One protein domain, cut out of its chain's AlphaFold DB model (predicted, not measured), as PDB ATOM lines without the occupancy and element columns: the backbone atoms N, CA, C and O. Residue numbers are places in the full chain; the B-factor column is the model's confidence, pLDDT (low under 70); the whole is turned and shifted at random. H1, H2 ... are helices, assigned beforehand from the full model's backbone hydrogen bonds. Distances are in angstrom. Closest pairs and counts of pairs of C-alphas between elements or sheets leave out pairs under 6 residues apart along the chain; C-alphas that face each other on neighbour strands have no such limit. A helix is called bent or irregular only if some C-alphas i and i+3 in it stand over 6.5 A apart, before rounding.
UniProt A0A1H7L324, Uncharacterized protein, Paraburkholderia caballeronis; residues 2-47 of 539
ATOM      1  N   GLY A   2       9.323 -36.849  -9.546       68.62
ATOM      2  CA  GLY A   2       8.111 -37.485 -10.056       68.62
ATOM      3  C   GLY A   2       7.192 -36.558 -10.852       68.62
ATOM      4  O   GLY A   2       6.806 -36.880 -11.966       68.62
ATOM      5  N   PHE A   3       6.846 -35.387 -10.309       83.38
ATOM      6  CA  PHE A   3       5.807 -34.514 -10.873       83.38
ATOM      7  C   PHE A   3       6.342 -33.155 -11.331       83.38
ATOM      8  O   PHE A   3       7.169 -32.543 -10.659       83.38
ATOM      9  N   ASN A   4       5.818 -32.639 -12.445       80.69
ATOM     10  CA  ASN A   4       6.251 -31.382 -13.072       80.69
ATOM     11  C   ASN A   4       5.628 -30.097 -12.473       80.69
ATOM     12  O   ASN A   4       5.517 -29.088 -13.167       80.69
ATOM     13  N   GLY A   5       5.138 -30.135 -11.230       76.12
ATOM     14  CA  GLY A   5       4.422 -29.014 -10.598       76.12
ATOM     15  C   GLY A   5       2.998 -28.763 -11.122       76.12
ATOM     16  O   GLY A   5       2.254 -28.012 -10.504       76.12
ATOM     17  N   GLN A   6       2.580 -29.428 -12.206       79.62
ATOM     18  CA  GLN A   6       1.209 -29.406 -12.745       79.62
ATOM     19  C   GLN A   6       0.471 -30.737 -12.518       79.62
ATOM     20  O   GLN A   6      -0.561 -30.996 -13.131       79.62
ATOM     21  N   GLY A   7       1.021 -31.614 -11.672       79.88
ATOM     22  CA  GLY A   7       0.440 -32.924 -11.367       79.88
ATOM     23  C   GLY A   7       0.651 -33.994 -12.445       79.88
ATOM     24  O   GLY A   7       0.091 -35.082 -12.324       79.88
ATOM     25  N   ARG A   8       1.477 -33.751 -13.477       84.06
ATOM     26  CA  ARG A   8       1.853 -34.782 -14.459       84.06
ATOM     27  C   ARG A   8       3.121 -35.501 -14.015       84.06
ATOM     28  O   ARG A   8       4.138 -34.847 -13.779       84.06
ATOM     29  N   PHE A   9       3.047 -36.829 -13.918       88.06
ATOM     30  CA  PHE A   9       4.218 -37.654 -13.645       88.06
ATOM     31  C   PHE A   9       5.086 -37.754 -14.905       88.06
ATOM     32  O   PHE A   9       4.581 -38.133 -15.965       88.06
ATOM     33  N   ASN A  10       6.365 -37.407 -14.803       89.12
ATOM     34  CA  ASN A  10       7.318 -37.524 -15.902       89.12
ATOM     35  C   ASN A  10       8.238 -38.714 -15.636       89.12
ATOM     36  O   ASN A  10       8.859 -38.784 -14.583       89.12
ATOM     37  N   LEU A  11       8.344 -39.631 -16.598       89.44
ATOM     38  CA  LEU A  11       9.314 -40.719 -16.507       89.44
ATOM     39  C   LEU A  11      10.739 -40.144 -16.564       89.44
ATOM     40  O   LEU A  11      11.026 -39.290 -17.405       89.44
ATOM     41  N   LEU A  12      11.620 -40.628 -15.685       89.56
ATOM     42  CA  LEU A  12      13.040 -40.286 -15.649       89.56
ATOM     43  C   LEU A  12      13.765 -40.588 -16.973       89.56
ATOM     44  O   LEU A  12      14.637 -39.823 -17.382       89.56
ATOM     45  N   TYR A  13      13.381 -41.669 -17.654       90.56
ATOM     46  CA  TYR A  13      13.893 -42.066 -18.960       90.56
ATOM     47  C   TYR A  13      12.780 -42.179 -19.997       90.56
ATOM     48  O   TYR A  13      11.649 -42.574 -19.708       90.56
ATOM     49  N   ASN A  14      13.125 -41.863 -21.244       90.12
ATOM     50  CA  ASN A  14      12.259 -42.065 -22.393       90.12
ATOM     51  C   ASN A  14      12.780 -43.251 -23.206       90.12
ATOM     52  O   ASN A  14      13.731 -43.116 -23.974       90.12
ATOM     53  N   TRP A  15      12.120 -44.399 -23.077       86.81
ATOM     54  CA  TRP A  15      12.550 -45.638 -23.725       86.81
ATOM     55  C   TRP A  15      12.550 -45.578 -25.259       86.81
ATOM     56  O   TRP A  15      13.343 -46.264 -25.895       86.81
ATOM     57  N   GLN A  16      11.709 -44.735 -25.870       88.06
ATOM     58  CA  GLN A  16      11.725 -44.532 -27.323       88.06
ATOM     59  C   GLN A  16      12.960 -43.737 -27.761       88.06
ATOM     60  O   GLN A  16      13.553 -44.032 -28.798       88.06
ATOM     61  N   GLN A  17      13.361 -42.745 -26.964       88.56
ATOM     62  CA  GLN A  17      14.551 -41.939 -27.222       88.56
ATOM     63  C   GLN A  17      15.836 -42.732 -26.950       88.56
ATOM     64  O   GLN A  17      16.771 -42.650 -27.740       88.56
ATOM     65  N   ASP A  18      15.845 -43.555 -25.902       89.88
ATOM     66  CA  ASP A  18      16.944 -44.473 -25.596       89.88
ATOM     67  C   ASP A  18      17.145 -45.498 -26.722       89.88
ATOM     68  O   ASP A  18      18.264 -45.672 -27.205       89.88
ATOM     69  N   ALA A  19      16.058 -46.100 -27.220       86.69
ATOM     70  CA  ALA A  19      16.107 -47.019 -28.357       86.69
ATOM     71  C   ALA A  19      16.647 -46.341 -29.629       86.69
ATOM     72  O   ALA A  19      17.468 -46.919 -30.338       86.69
ATOM     73  N   ALA A  20      16.239 -45.096 -29.902       89.75
ATOM     74  CA  ALA A  20      16.752 -44.319 -31.032       89.75
ATOM     75  C   ALA A  20      18.243 -43.949 -30.892       89.75
ATOM     76  O   ALA A  20      18.918 -43.730 -31.895       89.75
ATOM     77  N   GLN A  21      18.756 -43.886 -29.661       89.69
ATOM     78  CA  GLN A  21      20.159 -43.604 -29.344       89.69
ATOM     79  C   GLN A  21      21.016 -44.873 -29.196       89.69
ATOM     80  O   GLN A  21      22.210 -44.764 -28.923       89.69
ATOM     81  N   GLY A  22      20.434 -46.065 -29.383       87.88
ATOM     82  CA  GLY A  22      21.135 -47.341 -29.217       87.88
ATOM     83  C   GLY A  22      21.544 -47.630 -27.770       87.88
ATOM     84  O   GLY A  22      22.520 -48.340 -27.543       87.88
ATOM     85  N   LEU A  23      20.843 -47.048 -26.792       88.56
ATOM     86  CA  LEU A  23      21.066 -47.319 -25.376       88.56
ATOM     87  C   LEU A  23      20.297 -48.579 -24.970       88.56
ATOM     88  O   LEU A  23      19.068 -48.615 -25.044       88.56
ATOM     89  N   ASP A  24      21.022 -49.596 -24.507       87.19
ATOM     90  CA  ASP A  24      20.419 -50.819 -23.982       87.19
ATOM     91  C   ASP A  24      19.655 -50.554 -22.674       87.19
ATOM     92  O   ASP A  24      20.046 -49.733 -21.835       87.19
ATOM     93  N   ILE A  25      18.576 -51.312 -22.464       88.00
ATOM     94  CA  ILE A  25      17.827 -51.311 -21.205       88.00
ATOM     95  C   ILE A  25      18.688 -52.004 -20.143       88.00
ATOM     96  O   ILE A  25      18.724 -53.232 -20.044       88.00
ATOM     97  N   SER A  26      19.405 -51.217 -19.343       90.19
ATOM     98  CA  SER A  26      20.223 -51.736 -18.249       90.19
ATOM     99  C   SER A  26      19.407 -51.920 -16.969       90.19
ATOM    100  O   SER A  26      18.467 -51.172 -16.682       90.19
ATOM    101  N   SER A  27      19.832 -52.868 -16.130       89.19
ATOM    102  CA  SER A  27      19.272 -53.048 -14.785       89.19
ATOM    103  C   SER A  27      19.371 -51.774 -13.940       89.19
ATOM    104  O   SER A  27      18.459 -51.475 -13.177       89.19
ATOM    105  N   SER A  28      20.434 -50.980 -14.111       89.94
ATOM    106  CA  SER A  28      20.608 -49.707 -13.405       89.94
ATOM    107  C   SER A  28      19.579 -48.650 -13.811       89.94
ATOM    108  O   SER A  28      19.080 -47.937 -12.942       89.94
ATOM    109  N   ARG A  29      19.218 -48.562 -15.099       91.69
ATOM    110  CA  ARG A  29      18.193 -47.624 -15.578       91.69
ATOM    111  C   ARG A  29      16.792 -48.082 -15.189       91.69
ATOM    112  O   ARG A  29      16.000 -47.265 -14.732       91.69
ATOM    113  N   MET A  30      16.498 -49.377 -15.296       90.75
ATOM    114  CA  MET A  30      15.220 -49.926 -14.823       90.75
ATOM    115  C   MET A  30      15.025 -49.664 -13.329       90.75
ATOM    116  O   MET A  30      13.999 -49.118 -12.937       90.75
ATOM    117  N   LEU A  31      16.052 -49.932 -12.514       92.31
ATOM    118  CA  LEU A  31      16.009 -49.673 -11.078       92.31
ATOM    119  C   LEU A  31      15.761 -48.191 -10.767       92.31
ATOM    120  O   LEU A  31      14.907 -47.881  -9.941       92.31
ATOM    121  N   GLN A  32      16.468 -47.269 -11.429       90.94
ATOM    122  CA  GLN A  32      16.267 -45.830 -11.210       90.94
ATOM    123  C   GLN A  32      14.874 -45.362 -11.661       90.94
ATOM    124  O   GLN A  32      14.247 -44.559 -10.973       90.94
ATOM    125  N   GLN A  33      14.359 -45.892 -12.774       91.38
ATOM    126  CA  GLN A  33      13.016 -45.578 -13.261       91.38
ATOM    127  C   GLN A  33      11.923 -46.087 -12.313       91.38
ATOM    128  O   GLN A  33      10.972 -45.358 -12.031       91.38
ATOM    129  N   GLU A  34      12.044 -47.322 -11.827       92.12
ATOM    130  CA  GLU A  34      11.086 -47.938 -10.904       92.12
ATOM    131  C   GLU A  34      11.114 -47.265  -9.530       92.12
ATOM    132  O   GLU A  34      10.056 -47.010  -8.956       92.12
ATOM    133  N   GLN A  35      12.298 -46.892  -9.032       91.69
ATOM    134  CA  GLN A  35      12.434 -46.103  -7.806       91.69
ATOM    135  C   GLN A  35      11.768 -44.728  -7.934       91.69
ATOM    136  O   GLN A  35      11.084 -44.296  -7.007       91.69
ATOM    137  N   ASP A  36      11.915 -44.051  -9.077       90.38
ATOM    138  CA  ASP A  36      11.278 -42.752  -9.311       90.38
ATOM    139  C   ASP A  36       9.749 -42.873  -9.432       90.38
ATOM    140  O   ASP A  36       9.019 -42.051  -8.876       90.38
ATOM    141  N   ILE A  37       9.246 -43.940 -10.072       90.44
ATOM    142  CA  ILE A  37       7.807 -44.257 -10.116       90.44
ATOM    143  C   ILE A  37       7.273 -44.536  -8.710       90.44
ATOM    144  O   ILE A  37       6.253 -43.963  -8.326       90.44
ATOM    145  N   ALA A  38       7.961 -45.363  -7.920       89.81
ATOM    146  CA  ALA A  38       7.566 -45.664  -6.548       89.81
ATOM    147  C   ALA A  38       7.542 -44.398  -5.673       89.81
ATOM    148  O   ALA A  38       6.582 -44.174  -4.931       89.81
ATOM    149  N   ALA A  39       8.545 -43.525  -5.810       87.75
ATOM    150  CA  ALA A  39       8.584 -42.233  -5.129       87.75
ATOM    151  C   ALA A  39       7.443 -41.303  -5.580       87.75
ATOM    152  O   ALA A  39       6.840 -40.616  -4.759       87.75
ATOM    153  N   GLY A  40       7.105 -41.300  -6.871       88.38
ATOM    154  CA  GLY A  40       5.943 -40.596  -7.412       88.38
ATOM    155  C   GLY A  40       4.629 -41.063  -6.812       88.38
ATOM    156  O   GLY A  40       3.878 -40.261  -6.266       88.38
ATOM    157  N   LEU A  41       4.368 -42.366  -6.882       87.62
ATOM    158  CA  LEU A  41       3.148 -42.967  -6.348       87.62
ATOM    159  C   LEU A  41       3.009 -42.730  -4.839       87.62
ATOM    160  O   LEU A  41       1.902 -42.485  -4.373       87.62
ATOM    161  N   SER A  42       4.122 -42.703  -4.100       87.94
ATOM    162  CA  SER A  42       4.137 -42.398  -2.660       87.94
ATOM    163  C   SER A  42       3.759 -40.945  -2.329       87.94
ATOM    164  O   SER A  42       3.378 -40.659  -1.199       87.94
ATOM    165  N   ASN A  43       3.829 -40.026  -3.298       86.81
ATOM    166  CA  ASN A  43       3.390 -38.633  -3.142       86.81
ATOM    167  C   ASN A  43       1.917 -38.416  -3.537       86.81
ATOM    168  O   ASN A  43       1.394 -37.311  -3.381       86.81
ATOM    169  N   CYS A  44       1.243 -39.436  -4.075       87.19
ATOM    170  CA  CYS A  44      -0.169 -39.367  -4.434       87.19
ATOM    171  C   CYS A  44      -1.063 -39.691  -3.232       87.19
ATOM    172  O   CYS A  44      -0.776 -40.592  -2.446       87.19
ATOM    173  N   ILE A  45      -2.217 -39.027  -3.150       89.38
ATOM    174  CA  ILE A  45      -3.291 -39.441  -2.241       89.38
ATOM    175  C   ILE A  45      -3.966 -40.675  -2.844       89.38
ATOM    176  O   ILE A  45      -4.516 -40.614  -3.948       89.38
ATOM    177  N   THR A  46      -3.915 -41.800  -2.136       87.19
ATOM    178  CA  THR A  46      -4.564 -43.036  -2.569       87.19
ATOM    179  C   THR A  46      -6.059 -42.996  -2.253       87.19
ATOM    180  O   THR A  46      -6.499 -42.473  -1.229       87.19
ATOM    181  N   LYS A  47      -6.880 -43.550  -3.152       85.75
ATOM    182  CA  LYS A  47      -8.349 -43.555  -3.001       85.75
ATOM    183  C   LYS A  47      -8.849 -44.459  -1.872       85.75
ATOM    184  O   LYS A  47     -10.010 -44.359  -1.492       85.75
TER     185      LYS A  47
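This is residues 2 to 47 of the 539 residues of an uncharacterized protein of Paraburkholderia caballeronis (UniProt A0A1H7L324). The model is a long, narrow U with one helical limb, H2, and a second limb made of the extended stretch of residues 2 to 14 running into the small helix H1. The first residues turn back on themselves near Gln 6, the stretch then runs beside H2, and residues 16 to 22, of which 16 to 20 belong to H1, stick out at one end of the longest axis before the chain folds back into H2. The printed part has 46 residues with two named helices, H1 then H2, and no named strand; the class is all helix, though under half of the residues, 22 of 46, are in named elements. The whole is loose, with a radius of gyration of the C-alphas of 12.4 A, and elongated, spanning 38 by 21 by 15 A.

The printed part begins at Gly 2, with its C-alpha at (8.111, -37.485, -10.056), and residues 2 to 14 hold no named element. H1 covers residues 15 to 20, 8.5 A from first to last C-alpha, beginning at C-alpha 15 (12.550, -45.638, -23.725). H2 covers residues 27 to 42, 22.1 A long, and ends at C-alpha 42 (4.137, -42.398, -2.660).

H1 and H2 are apart, with no C-alpha of the one within 8 A of the other. A short link of 6 residues joins them. Residues 16 to 22 stand free, with no C-alpha 8 or more apart along the chain within 10 A. In H1 and H2 every O i to N i+4 pair is within hydrogen-bond range, and neither helix is bent.

The two C-alphas farthest apart, those of Gly 22 and Lys 47, are 39.6 A apart. The C-alphas of Gly 2 and Lys 47, the first and last printed, are 18.9 A apart. The printed part has no cut. The mean pLDDT of the printed part is 87.6, and residue 2 is under 70.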